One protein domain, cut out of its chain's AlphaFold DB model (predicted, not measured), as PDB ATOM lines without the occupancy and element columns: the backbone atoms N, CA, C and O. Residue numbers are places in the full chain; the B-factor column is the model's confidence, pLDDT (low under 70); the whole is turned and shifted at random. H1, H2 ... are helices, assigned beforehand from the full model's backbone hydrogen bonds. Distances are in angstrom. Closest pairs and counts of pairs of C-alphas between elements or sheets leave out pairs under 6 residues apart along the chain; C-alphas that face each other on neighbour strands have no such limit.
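Overview. This is residues 11 to 94 and 102 to 117 of the 210 residues of an uncharacterized protein of Punica granatum (UniProt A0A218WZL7). Helix H4 forms the core of one group of helices, with H1 packed on it running the same way and H3 folded against it as a helical hairpin, while a second group is an opposite-running pair, H6 and H7, with short H5 packed on H7 at residues 113 to 116. The two groups meet where residues 105 to 106 of H7 touch H4 at a steep tilt, and H2 lies far from the core, near H1. The printed part has 100 residues with seven named helices, H1 to H7 in order along the chain, and no named strand; its class is all helix. It is compact, with a radius of gyration of the C-alphas of 13.1 A and spans of 31 by 28 by 22 A.

Along the chain. H1, residues 11 to 28, begins at C-alpha 11 at (122.706, 106.549, 138.018) and is 25.2 A long. H2 is residues 31 to 39, 12.5 A, and H3 is residues 42 to 50, 12.1 A. H4, residues 56 to 66, is 14.9 A long and starts at C-alpha 56 at (130.535, 94.871, 143.210). H5 is residues 74 to 78, 5.9 A, and H6 is residues 81 to 91, 15.1 A. H7, residues 103 to 116, is 20.5 A long and ends at C-alpha 116 at (125.363, 70.771, 140.761).

Arrangement. H4 and H7 are the hubs, touching three helices each. H1 touches H4 at a shallow tilt of 23 degrees, the same way, and the closest C-alphas, of Thr 23 and Val 65, are 5.6 A apart. H2 is close to H1 but not clearly touching, with the C-alphas of Cys 26 and Arg 34 closest at 6.7 A. H3 and H4 form a hairpin at a shallow tilt of 28 degrees, opposite ways; the closest C-alphas, of Leu 50 and Ala 59, are 4.2 A apart. H1 and H3 are apart. H7 touches H4 with residues 105 to 106 alone, at a steep tilt of 65 degrees; the closest C-alphas, of Ala 64 and Cys 106, are 6.2 A apart. H6 touches H7 at a shallow tilt of 27 degrees, opposite ways, closest at the C-alphas of Thr 91 and Leu 107, 6.1 A. H5 touches H7 with the C-alphas of Cys 74 and Val 113 closest, 6.0 A apart. H5 and H6 only just touch, only at the corner by their link, with 3 pairs of C-alphas within 8 A; the closest are those of Ala 78 and Val 84, 6.1 A apart. In H1 to H6 every O i to N i+4 pair is within hydrogen-bond range; in H7 it is 9 of 10.

Size, cuts and confidence. The two C-alphas farthest apart, those of Lys 32 and Phe 94, are 37.3 A apart. Residues 95 to 101 are not printed, and C-alphas 94 and 102 are 15.2 A apart across this cut, which lies in the link from H6 to H7. Of the links that are printed whole, H4 to H5 is short, the others are tight, and none is long. The mean pLDDT of the printed part is 75.6; 35 residues are under 70, among them residues 11 to 16, 25 to 30 and 102 to 117.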
ATOM      1  N   THR A  11     123.205 107.807 138.604       61.03
ATOM      2  CA  THR A  11     122.706 106.549 138.018       61.03
ATOM      3  C   THR A  11     123.021 105.333 138.887       61.03
ATOM      4  O   THR A  11     122.204 104.416 138.970       61.03
ATOM      5  N   TYR A  12     124.151 105.339 139.597       63.47
ATOM      6  CA  TYR A  12     124.488 104.304 140.577       63.47
ATOM      7  C   TYR A  12     123.513 104.291 141.754       63.47
ATOM      8  O   TYR A  12     123.036 103.223 142.137       63.47
ATOM      9  N   PHE A  13     123.186 105.461 142.313       65.25
ATOM     10  CA  PHE A  13     122.245 105.557 143.429       65.25
ATOM     11  C   PHE A  13     120.844 105.088 143.018       65.25
ATOM     12  O   PHE A  13     120.221 104.310 143.740       65.25
ATOM     13  N   PHE A  14     120.380 105.466 141.821       66.88
ATOM     14  CA  PHE A  14     119.123 104.958 141.266       66.88
ATOM     15  C   PHE A  14     119.151 103.445 141.031       66.88
ATOM     16  O   PHE A  14     118.171 102.769 141.332       66.88
ATOM     17  N   ARG A  15     120.269 102.893 140.543       67.38
ATOM     18  CA  ARG A  15     120.434 101.446 140.337       67.38
ATOM     19  C   ARG A  15     120.426 100.663 141.644       67.38
ATOM     20  O   ARG A  15     119.742  99.649 141.712       67.38
ATOM     21  N   LEU A  16     121.118 101.153 142.672       64.44
ATOM     22  CA  LEU A  16     121.120 100.572 144.019       64.44
ATOM     23  C   LEU A  16     119.745 100.683 144.692       64.44
ATOM     24  O   LEU A  16     119.259  99.736 145.307       64.44
ATOM     25  N   ALA A  17     119.071 101.825 144.552       70.50
ATOM     26  CA  ALA A  17     117.710 101.994 145.049       70.50
ATOM     27  C   ALA A  17     116.725 101.066 144.318       70.50
ATOM     28  O   ALA A  17     115.844 100.487 144.955       70.50
ATOM     29  N   ALA A  18     116.898 100.879 143.006       68.94
ATOM     30  CA  ALA A  18     116.103  99.964 142.197       68.94
ATOM     31  C   ALA A  18     116.376  98.493 142.544       68.94
ATOM     32  O   ALA A  18     115.434  97.726 142.705       68.94
ATOM     33  N   SER A  19     117.631  98.074 142.724       66.00
ATOM     34  CA  SER A  19     117.945  96.699 143.139       66.00
ATOM     35  C   SER A  19     117.427  96.407 144.545       66.00
ATOM     36  O   SER A  19     116.842  95.347 144.781       66.00
ATOM     37  N   SER A  20     117.542  97.366 145.462       68.88
ATOM     38  CA  SER A  20     117.023  97.257 146.825       68.88
ATOM     39  C   SER A  20     115.493  97.207 146.847       68.88
ATOM     40  O   SER A  20     114.903  96.357 147.525       68.88
ATOM     41  N   SER A  21     114.822  98.046 146.050       70.56
ATOM     42  CA  SER A  21     113.361  98.031 145.928       70.56
ATOM     43  C   SER A  21     112.865  96.748 145.264       70.56
ATOM     44  O   SER A  21     111.914  96.155 145.767       70.56
ATOM     45  N   ILE A  22     113.551  96.244 144.233       68.56
ATOM     46  CA  ILE A  22     113.235  94.956 143.605       68.56
ATOM     47  C   ILE A  22     113.480  93.807 144.579       68.56
ATOM     48  O   ILE A  22     112.651  92.910 144.662       68.56
ATOM     49  N   THR A  23     114.554  93.830 145.370       68.25
ATOM     50  CA  THR A  23     114.796  92.811 146.403       68.25
ATOM     51  C   THR A  23     113.667  92.806 147.425       68.25
ATOM     52  O   THR A  23     113.155  91.747 147.794       68.25
ATOM     53  N   ARG A  24     113.240  93.994 147.863       72.12
ATOM     54  CA  ARG A  24     112.136  94.160 148.810       72.12
ATOM     55  C   ARG A  24     110.807  93.710 148.200       72.12
ATOM     56  O   ARG A  24     110.058  93.001 148.864       72.12
ATOM     57  N   LEU A  25     110.558  94.033 146.932       64.88
ATOM     58  CA  LEU A  25     109.402  93.563 146.171       64.88
ATOM     59  C   LEU A  25     109.429  92.046 145.990       64.88
ATOM     60  O   LEU A  25     108.422  91.415 146.260       64.88
ATOM     61  N   CYS A  26     110.560  91.440 145.629       67.75
ATOM     62  CA  CYS A  26     110.712  89.990 145.464       67.75
ATOM     63  C   CYS A  26     110.559  89.231 146.788       67.75
ATOM     64  O   CYS A  26     110.101  88.086 146.810       67.75
ATOM     65  N   PHE A  27     110.943  89.862 147.899       68.38
ATOM     66  CA  PHE A  27     110.765  89.304 149.234       68.38
ATOM     67  C   PHE A  27     109.294  89.318 149.673       68.38
ATOM     68  O   PHE A  27     108.840  88.363 150.296       68.38
ATOM     69  N   ILE A  28     108.559  90.380 149.333       66.00
ATOM     70  CA  ILE A  28     107.132  90.544 149.667       66.00
ATOM     71  C   ILE A  28     106.228  89.841 148.637       66.00
ATOM     72  O   ILE A  28     105.094  89.468 148.932       66.00
ATOM     73  N   ALA A  29     106.730  89.639 147.424       64.06
ATOM     74  CA  ALA A  29     106.046  89.002 146.316       64.06
ATOM     75  C   ALA A  29     105.648  87.559 146.653       64.06
ATOM     76  O   ALA A  29     106.495  86.695 146.876       64.06
ATOM     77  N   SER A  30     104.336  87.305 146.606       68.69
ATOM     78  CA  SER A  30     103.751  85.963 146.511       68.69
ATOM     79  C   SER A  30     104.370  85.192 145.334       68.69
ATOM     80  O   SER A  30     104.792  85.806 144.353       68.69
ATOM     81  N   ASP A  31     104.394  83.856 145.384       75.12
ATOM     82  CA  ASP A  31     104.989  83.011 144.332       75.12
ATOM     83  C   ASP A  31     104.470  83.325 142.913       75.12
ATOM     84  O   ASP A  31     105.211  83.191 141.939       75.12
ATOM     85  N   LYS A  32     103.247  83.866 142.786       77.00
ATOM     86  CA  LYS A  32     102.693  84.365 141.512       77.00
ATOM     87  C   LYS A  32     103.546  85.478 140.882       77.00
ATOM     88  O   LYS A  32     103.828  85.444 139.687       77.00
ATOM     89  N   ASN A  33     104.021  86.425 141.688       77.69
ATOM     90  CA  ASN A  33     104.846  87.545 141.226       77.69
ATOM     91  C   ASN A  33     106.276  87.093 140.894       77.69
ATOM     92  O   ASN A  33     106.894  87.634 139.981       77.69
ATOM     93  N   ARG A  34     106.791  86.066 141.583       76.19
ATOM     94  CA  ARG A  34     108.094  85.467 141.249       76.19
ATOM     95  C   ARG A  34     108.073  84.817 139.869       76.19
ATOM     96  O   ARG A  34     109.017  84.996 139.102       76.19
ATOM     97  N   SER A  35     106.984  84.121 139.537       80.75
ATOM     98  CA  SER A  35     106.787  83.543 138.203       80.75
ATOM     99  C   SER A  35     106.787  84.623 137.115       80.75
ATOM    100  O   SER A  35     107.554  84.520 136.162       80.75
ATOM    101  N   LEU A  36     106.043  85.720 137.316       82.12
ATOM    102  CA  LEU A  36     105.998  86.842 136.368       82.12
ATOM    103  C   LEU A  36     107.365  87.501 136.148       82.12
ATOM    104  O   LEU A  36     107.767  87.747 135.014       82.12
ATOM    105  N   ILE A  37     108.120  87.761 137.219       79.06
ATOM    106  CA  ILE A  37     109.464  88.351 137.090       79.06
ATOM    107  C   ILE A  37     110.397  87.404 136.321       79.06
ATOM    108  O   ILE A  37     111.226  87.849 135.525       79.06
ATOM    109  N   THR A  38     110.232  86.093 136.509       79.12
ATOM    110  CA  THR A  38     110.996  85.088 135.761       79.12
ATOM    111  C   THR A  38     110.591  85.067 134.284       79.12
ATOM    112  O   THR A  38     111.471  85.043 133.425       79.12
ATOM    113  N   SER A  39     109.290  85.145 133.972       83.00
ATOM    114  CA  SER A  39     108.782  85.147 132.591       83.00
ATOM    115  C   SER A  39     109.148  86.412 131.815       83.00
ATOM    116  O   SER A  39     109.277  86.368 130.599       83.00
ATOM    117  N   LEU A  40     109.369  87.530 132.511       84.69
ATOM    118  CA  LEU A  40     109.826  88.800 131.935       84.69
ATOM    119  C   LEU A  40     111.318  88.810 131.554       84.69
ATOM    120  O   LEU A  40     111.846  89.848 131.163       84.69
ATOM    121  N   GLY A  41     112.038  87.693 131.705       84.31
ATOM    122  CA  GLY A  41     113.462  87.626 131.366       84.31
ATOM    123  C   GLY A  41     114.364  88.423 132.317       84.31
ATOM    124  O   GLY A  41     115.557  88.582 132.050       84.31
ATOM    125  N   ALA A  42     113.843  88.875 133.467       85.19
ATOM    126  CA  ALA A  42     114.602  89.664 134.442       85.19
ATOM    127  C   ALA A  42     115.854  88.926 134.935       85.19
ATOM    128  O   ALA A  42     116.871  89.537 135.259       85.19
ATOM    129  N   ARG A  43     115.816  87.590 134.926       85.81
ATOM    130  CA  ARG A  43     116.961  86.744 135.260       85.81
ATOM    131  C   ARG A  43     118.184  87.034 134.390       85.81
ATOM    132  O   ARG A  43     119.290  87.087 134.921       85.81
ATOM    133  N   HIS A  44     118.005  87.238 133.085       87.31
ATOM    134  CA  HIS A  44     119.124  87.530 132.190       87.31
ATOM    135  C   HIS A  44     119.719  88.915 132.480       87.31
ATOM    136  O   HIS A  44     120.939  89.059 132.543       87.31
ATOM    137  N   ALA A  45     118.864  89.899 132.781       87.31
ATOM    138  CA  ALA A  45     119.300  91.224 133.212       87.31
ATOM    139  C   ALA A  45     120.112  91.161 134.518       87.31
ATOM    140  O   ALA A  45     121.210  91.711 134.577       87.31
ATOM    141  N   PHE A  46     119.646  90.425 135.535       87.44
ATOM    142  CA  PHE A  46     120.395  90.262 136.788       87.44
ATOM    143  C   PHE A  46     121.709  89.509 136.611       87.44
ATOM    144  O   PHE A  46     122.671  89.835 137.294       87.44
ATOM    145  N   LEU A  47     121.786  88.529 135.704       89.00
ATOM    146  CA  LEU A  47     123.051  87.858 135.392       89.00
ATOM    147  C   LEU A  47     124.031  88.796 134.680       89.00
ATOM    148  O   LEU A  47     125.215  88.784 135.003       89.00
ATOM    149  N   SER A  48     123.546  89.628 133.757       90.38
ATOM    150  CA  SER A  48     124.364  90.655 133.103       90.38
ATOM    151  C   SER A  48     124.927  91.650 134.124       90.38
ATOM    152  O   SER A  48     126.125  91.918 134.139       90.38
ATOM    153  N   ILE A  49     124.084  92.111 135.054       88.88
ATOM    154  CA  ILE A  49     124.494  93.003 136.145       88.88
ATOM    155  C   ILE A  49     125.460  92.301 137.107       88.88
ATOM    156  O   ILE A  49     126.453  92.892 137.513       88.88
ATOM    157  N   LEU A  50     125.196  91.039 137.456       89.44
ATOM    158  CA  LEU A  50     126.039  90.251 138.349       89.44
ATOM    159  C   LEU A  50     127.470  90.154 137.819       89.44
ATOM    160  O   LEU A  50     128.398  90.341 138.591       89.44
ATOM    161  N   PHE A  51     127.645  89.874 136.526       90.06
ATOM    162  CA  PHE A  51     128.968  89.737 135.906       90.06
ATOM    163  C   PHE A  51     129.550  91.058 135.379       90.06
ATOM    164  O   PHE A  51     130.631  91.049 134.792       90.06
ATOM    165  N   SER A  52     128.877  92.190 135.599       89.62
ATOM    166  CA  SER A  52     129.446  93.511 135.337       89.62
ATOM    167  C   SER A  52     130.462  93.844 136.432       89.62
ATOM    168  O   SER A  52     130.154  93.846 137.625       89.62
ATOM    169  N   LEU A  53     131.703  94.106 136.020       79.75
ATOM    170  CA  LEU A  53     132.819  94.407 136.922       79.75
ATOM    171  C   LEU A  53     132.713  95.795 137.565       79.75
ATOM    172  O   LEU A  53     133.448  96.089 138.505       79.75
ATOM    173  N   ASP A  54     131.806  96.639 137.079       85.69
ATOM    174  CA  ASP A  54     131.794  98.054 137.428       85.69
ATOM    175  C   ASP A  54     131.301  98.293 138.862       85.69
ATOM    176  O   ASP A  54     131.660  99.300 139.480       85.69
ATOM    177  N   HIS A  55     130.439  97.413 139.397       82.69
ATOM    178  CA  HIS A  55     129.697  97.655 140.643       82.69
ATOM    179  C   HIS A  55     129.584  96.383 141.512       82.69
ATOM    180  O   HIS A  55     128.566  95.685 141.455       82.69
ATOM    181  N   PRO A  56     130.570  96.076 142.375       82.31
ATOM    182  CA  PRO A  56     130.535  94.871 143.210       82.31
ATOM    183  C   PRO A  56     129.347  94.843 144.186       82.31
ATOM    184  O   PRO A  56     128.772  93.781 144.423       82.31
ATOM    185  N   ASP A  57     128.914  95.998 144.699       81.00
ATOM    186  CA  ASP A  57     127.738  96.092 145.577       81.00
ATOM    187  C   ASP A  57     126.444  95.717 144.843       81.00
ATOM    188  O   ASP A  57     125.606  94.976 145.361       81.00
ATOM    189  N   LEU A  58     126.308  96.172 143.595       83.25
ATOM    190  CA  LEU A  58     125.169  95.841 142.744       83.25
ATOM    191  C   LEU A  58     125.197  94.364 142.330       83.25
ATOM    192  O   LEU A  58     124.142  93.736 142.222       83.25
ATOM    193  N   ALA A  59     126.389  93.792 142.148       87.38
ATOM    194  CA  ALA A  59     126.563  92.365 141.913       87.38
ATOM    195  C   ALA A  59     126.096  91.538 143.125       87.38
ATOM    196  O   ALA A  59     125.367  90.562 142.950       87.38
ATOM    197  N   LEU A  60     126.421  91.955 144.356       84.00
ATOM    198  CA  LEU A  60     125.936  91.305 145.581       84.00
ATOM    199  C   LEU A  60     124.413  91.400 145.735       84.00
ATOM    200  O   LEU A  60     123.769  90.410 146.094       84.00
ATOM    201  N   GLU A  61     123.814  92.558 145.448       83.25
ATOM    202  CA  GLU A  61     122.352  92.693 145.483       83.25
ATOM    203  C   GLU A  61     121.678  91.859 144.388       83.25
ATOM    204  O   GLU A  61     120.711  91.146 144.662       83.25
ATOM    205  N   SER A  62     122.231  91.851 143.176       86.62
ATOM    206  CA  SER A  62     121.740  91.017 142.071       86.62
ATOM    207  C   SER A  62     121.851  89.530 142.398       86.62
ATOM    208  O   SER A  62     120.934  88.765 142.100       86.62
ATOM    209  N   LEU A  63     122.922  89.112 143.079       86.06
ATOM    210  CA  LEU A  63     123.078  87.745 143.573       86.06
ATOM    211  C   LEU A  63     122.022  87.401 144.632       86.06
ATOM    212  O   LEU A  63     121.457  86.305 144.610       86.06
ATOM    213  N   ALA A  64     121.714  88.334 145.536       82.56
ATOM    214  CA  ALA A  64     120.655  88.159 146.526       82.56
ATOM    215  C   ALA A  64     119.276  88.022 145.863       82.56
ATOM    216  O   ALA A  64     118.490  87.170 146.275       82.56
ATOM    217  N   VAL A  65     118.996  88.795 144.812       83.75
ATOM    218  CA  VAL A  65     117.766  88.674 144.016       83.75
ATOM    219  C   VAL A  65     117.724  87.334 143.278       83.75
ATOM    220  O   VAL A  65     116.741  86.609 143.399       83.75
ATOM    221  N   LEU A  66     118.811  86.944 142.605       85.44
ATOM    222  CA  LEU A  66     118.945  85.646 141.931       85.44
ATOM    223  C   LEU A  66     118.761  84.459 142.886       85.44
ATOM    224  O   LEU A  66     118.262  83.424 142.456       85.44
ATOM    225  N   SER A  67     119.084  84.611 144.176       82.75
ATOM    226  CA  SER A  67     118.841  83.581 145.200       82.75
ATOM    227  C   SER A  67     117.370  83.301 145.487       82.75
ATOM    228  O   SER A  67     117.041  82.235 146.008       82.75
ATOM    229  N   LEU A  68     116.490  84.245 145.149       80.31
ATOM    230  CA  LEU A  68     115.044  84.091 145.283       80.31
ATOM    231  C   LEU A  68     114.434  83.346 144.090       80.31
ATOM    232  O   LEU A  68     113.303  82.872 144.188       80.31
ATOM    233  N   PHE A  69     115.172  83.229 142.984       80.88
ATOM    234  CA  PHE A  69     114.751  82.498 141.797       80.88
ATOM    235  C   PHE A  69     115.326  81.081 141.811       80.88
ATOM    236  O   PHE A  69     116.471  80.850 142.201       80.88
ATOM    237  N   GLN A  70     114.537  80.111 141.349       78.62
ATOM    238  CA  GLN A  70     115.072  78.782 141.074       78.62
ATOM    239  C   GLN A  70     116.015  78.898 139.872       78.62
ATOM    240  O   GLN A  70     115.587  79.148 138.748       78.62
ATOM    241  N   LEU A  71     117.318  78.779 140.117       73.50
ATOM    242  CA  LEU A  71     118.323  78.805 139.061       73.50
ATOM    243  C   LEU A  71     118.250  77.491 138.277       73.50
ATOM    244  O   LEU A  71     118.836  76.490 138.682       73.50
ATOM    245  N   THR A  72     117.516  77.489 137.165       77.62
ATOM    246  CA  THR A  72     117.423  76.316 136.281       77.62
ATOM    247  C   THR A  72     118.679  76.132 135.428       77.62
ATOM    248  O   THR A  72     119.004  75.009 135.070       77.62
ATOM    249  N   ASP A  73     119.446  77.201 135.182       73.81
ATOM    250  CA  ASP A  73     120.593  77.184 134.248       73.81
ATOM    251  C   ASP A  73     121.930  77.323 134.984       73.81
ATOM    252  O   ASP A  73     122.868  77.973 134.515       73.81
ATOM    253  N   CYS A  74     122.030  76.718 136.170       80.62
ATOM    254  CA  CYS A  74     123.300  76.618 136.891       80.62
ATOM    255  C   CYS A  74     124.397  75.985 136.027       80.62
ATOM    256  O   CYS A  74     125.556  76.345 136.181       80.62
ATOM    257  N   THR A  75     124.042  75.106 135.087       81.19
ATOM    258  CA  THR A  75     124.957  74.480 134.123       81.19
ATOM    259  C   THR A  75     125.693  75.495 133.253       81.19
ATOM    260  O   THR A  75     126.900  75.370 133.090       81.19
ATOM    261  N   ALA A  76     125.013  76.532 132.754       83.12
ATOM    262  CA  ALA A  76     125.636  77.565 131.919       83.12
ATOM    263  C   ALA A  76     126.578  78.492 132.711       83.12
ATOM    264  O   ALA A  76     127.496  79.093 132.154       83.12
ATOM    265  N   ILE A  77     126.338  78.638 134.016       85.56
ATOM    266  CA  ILE A  77     127.222  79.389 134.915       85.56
ATOM    267  C   ILE A  77     128.406  78.508 135.329       85.56
ATOM    268  O   ILE A  77     129.540  78.973 135.311       85.56
ATOM    269  N   ALA A  78     128.145  77.243 135.665       86.12
ATOM    270  CA  ALA A  78     129.139  76.275 136.117       86.12
ATOM    271  C   ALA A  78     130.110  75.844 135.010       86.12
ATOM    272  O   ALA A  78     131.259  75.533 135.308       86.12
ATOM    273  N   SER A  79     129.678  75.856 133.744       90.88
ATOM    274  CA  SER A  79     130.547  75.558 132.599       90.88
ATOM    275  C   SER A  79     131.617  76.624 132.359       90.88
ATOM    276  O   SER A  79     132.609  76.347 131.690       90.88
ATOM    277  N   ASN A  80     131.440  77.833 132.902       92.06
ATOM    278  CA  ASN A  80     132.389  78.923 132.751       92.06
ATOM    279  C   ASN A  80     133.202  79.114 134.053       92.06
ATOM    280  O   ASN A  80     132.674  79.642 135.040       92.06
ATOM    281  N   PRO A  81     134.492  78.728 134.076       88.88
ATOM    282  CA  PRO A  81     135.312  78.793 135.283       88.88
ATOM    283  C   PRO A  81     135.555  80.229 135.763       88.88
ATOM    284  O   PRO A  81     135.720  80.443 136.966       88.88
ATOM    285  N   ASP A  82     135.522  81.221 134.871       91.62
ATOM    286  CA  ASP A  82     135.703  82.630 135.230       91.62
ATOM    287  C   ASP A  82     134.503  83.156 136.012       91.62
ATOM    288  O   ASP A  82     134.670  83.818 137.039       91.62
ATOM    289  N   LYS A  83     133.288  82.793 135.587       90.25
ATOM    290  CA  LYS A  83     132.044  83.123 136.300       90.25
ATOM    291  C   LYS A  83     131.999  82.468 137.677       90.25
ATOM    292  O   LYS A  83     131.624  83.121 138.651       90.25
ATOM    293  N   VAL A  84     132.418  81.206 137.775       88.75
ATOM    294  CA  VAL A  84     132.516  80.488 139.058       88.75
ATOM    295  C   VAL A  84     133.563  81.134 139.965       88.75
ATOM    296  O   VAL A  84     133.287  81.383 141.138       88.75
ATOM    297  N   SER A  85     134.737  81.472 139.431       87.81
ATOM    298  CA  SER A  85     135.807  82.143 140.181       87.81
ATOM    299  C   SER A  85     135.387  83.537 140.643       87.81
ATOM    300  O   SER A  85     135.680  83.938 141.768       87.81
ATOM    301  N   PHE A  86     134.657  84.275 139.810       88.19
ATOM    302  CA  PHE A  86     134.096  85.575 140.155       88.19
ATOM    303  C   PHE A  86     133.058  85.472 141.282       88.19
ATOM    304  O   PHE A  86     133.157  86.202 142.266       88.19
ATOM    305  N   LEU A  87     132.131  84.513 141.200       86.69
ATOM    306  CA  LEU A  87     131.180  84.213 142.275       86.69
ATOM    307  C   LEU A  87     131.879  83.788 143.573       86.69
ATOM    308  O   LEU A  87     131.470  84.198 144.660       86.69
ATOM    309  N   ALA A  88     132.951  82.999 143.471       85.50
ATOM    310  CA  ALA A  88     133.775  82.632 144.615       85.50
ATOM    311  C   ALA A  88     134.430  83.872 145.239       85.50
ATOM    312  O   ALA A  88     134.337  84.054 146.445       85.50
ATOM    313  N   ARG A  89     135.007  84.782 144.445       85.12
ATOM    314  CA  ARG A  89     135.590  86.039 144.954       85.12
ATOM    315  C   ARG A  89     134.551  86.946 145.618       85.12
ATOM    316  O   ARG A  89     134.820  87.475 146.689       85.12
ATOM    317  N   LEU A  90     133.359  87.067 145.034       79.75
ATOM    318  CA  LEU A  90     132.236  87.824 145.608       79.75
ATOM    319  C   LEU A  90     131.764  87.263 146.953       79.75
ATOM    320  O   LEU A  90     131.394  88.019 147.845       79.75
ATOM    321  N   THR A  91     131.750  85.937 147.098       73.62
ATOM    322  CA  THR A  91     131.258  85.260 148.311       73.62
ATOM    323  C   THR A  91     132.336  84.997 149.352       73.62
ATOM    324  O   THR A  91     132.007  84.667 150.492       73.62
ATOM    325  N   CYS A  92     133.604  85.197 148.996       70.00
ATOM    326  CA  CYS A  92     134.760  84.994 149.853       70.00
ATOM    327  C   CYS A  92     135.411  86.330 150.275       70.00
ATOM    328  O   CYS A  92     136.631  86.457 150.151       70.00
ATOM    329  N   PRO A  93     134.673  87.338 150.801       59.44
ATOM    330  CA  PRO A  93     135.309  88.457 151.471       59.44
ATOM    331  C   PRO A  93     135.786  87.972 152.846       59.44
ATOM    332  O   PRO A  93     135.230  88.306 153.893       59.44
ATOM    333  N   PHE A  94     136.843  87.160 152.849       48.59
ATOM    334  CA  PHE A  94     137.768  87.085 153.972       48.59
ATOM    335  C   PHE A  94     138.360  88.487 154.119       48.59
ATOM    336  O   PHE A  94     139.348  88.765 153.460       48.59
ATOM    337  N   ARG A 102     122.755  89.345 154.650       55.34
ATOM    338  CA  ARG A 102     122.724  89.144 153.193       55.34
ATOM    339  C   ARG A 102     123.818  88.195 152.681       55.34
ATOM    340  O   ARG A 102     123.557  87.399 151.779       55.34
ATOM    341  N   HIS A 103     124.998  88.183 153.307       55.81
ATOM    342  CA  HIS A 103     126.113  87.308 152.906       55.81
ATOM    343  C   HIS A 103     125.803  85.816 153.088       55.81
ATOM    344  O   HIS A 103     126.223  84.980 152.289       55.81
ATOM    345  N   ARG A 104     124.985  85.474 154.092       54.22
ATOM    346  CA  ARG A 104     124.598  84.085 154.389       54.22
ATOM    347  C   ARG A 104     123.793  83.440 153.256       54.22
ATOM    348  O   ARG A 104     123.885  82.234 153.053       54.22
ATOM    349  N   ARG A 105     123.020  84.237 152.507       54.69
ATOM    350  CA  ARG A 105     122.212  83.760 151.370       54.69
ATOM    351  C   ARG A 105     123.044  83.594 150.098       54.69
ATOM    352  O   ARG A 105     122.816  82.650 149.351       54.69
ATOM    353  N   CYS A 106     124.052  84.442 149.901       57.66
ATOM    354  CA  CYS A 106     124.980  84.329 148.773       57.66
ATOM    355  C   CYS A 106     125.837  83.056 148.871       57.66
ATOM    356  O   CYS A 106     126.042  82.368 147.872       57.66
ATOM    357  N   LEU A 107     126.250  82.681 150.090       58.72
ATOM    358  CA  LEU A 107     126.974  81.434 150.349       58.72
ATOM    359  C   LEU A 107     126.159  80.189 149.945       58.72
ATOM    360  O   LEU A 107     126.693  79.284 149.312       58.72
ATOM    361  N   LEU A 108     124.858  80.150 150.262       60.25
ATOM    362  CA  LEU A 108     123.980  79.024 149.909       60.25
ATOM    363  C   LEU A 108     123.890  78.801 148.396       60.25
ATOM    364  O   LEU A 108     123.812  77.664 147.935       60.25
ATOM    365  N   LEU A 109     123.924  79.886 147.629       59.84
ATOM    366  CA  LEU A 109     123.837  79.853 146.176       59.84
ATOM    367  C   LEU A 109     125.148  79.356 145.554       59.84
ATOM    368  O   LEU A 109     125.111  78.452 144.723       59.84
ATOM    369  N   ALA A 110     126.296  79.847 146.031       58.88
ATOM    370  CA  ALA A 110     127.610  79.342 145.626       58.88
ATOM    371  C   ALA A 110     127.768  77.844 145.942       58.88
ATOM    372  O   ALA A 110     128.155  77.066 145.072       58.88
ATOM    373  N   VAL A 111     127.372  77.413 147.147       60.28
ATOM    374  CA  VAL A 111     127.387  75.995 147.544       60.28
ATOM    375  C   VAL A 111     126.488  75.160 146.632       60.28
ATOM    376  O   VAL A 111     126.883  74.074 146.202       60.28
ATOM    377  N   ARG A 112     125.294  75.657 146.284       61.38
ATOM    378  CA  ARG A 112     124.368  74.933 145.405       61.38
ATOM    379  C   ARG A 112     124.895  74.814 143.975       61.38
ATOM    380  O   ARG A 112     124.810  73.729 143.404       61.38
ATOM    381  N   VAL A 113     125.492  75.878 143.433       61.12
ATOM    382  CA  VAL A 113     126.128  75.867 142.104       61.12
ATOM    383  C   VAL A 113     127.309  74.894 142.079       61.12
ATOM    384  O   VAL A 113     127.359  74.031 141.202       61.12
ATOM    385  N   SER A 114     128.195  74.932 143.081       56.69
ATOM    386  CA  SER A 114     129.290  73.955 143.204       56.69
ATOM    387  C   SER A 114     128.792  72.515 143.361       56.69
ATOM    388  O   SER A 114     129.422  71.596 142.845       56.69
ATOM    389  N   SER A 115     127.648  72.298 144.019       56.81
ATOM    390  CA  SER A 115     127.089  70.952 144.215       56.81
ATOM    391  C   SER A 115     126.489  70.366 142.931       56.81
ATOM    392  O   SER A 115     126.599  69.160 142.702       56.81
ATOM    393  N   SER A 116     125.913  71.205 142.059       54.00
ATOM    394  CA  SER A 116     125.363  70.771 140.761       54.00
ATOM    395  C   SER A 116     126.415  70.356 139.723       54.00
ATOM    396  O   SER A 116     126.064  69.767 138.709       54.00
ATOM    397  N   SER A 117     127.701  70.615 139.979       53.09
ATOM    398  CA  SER A 117     128.814  70.288 139.076       53.09
ATOM    399  C   SER A 117     129.384  68.870 139.271       53.09
ATOM    400  O   SER A 117     130.429  68.540 138.706       53.09
TER     401      SER A 117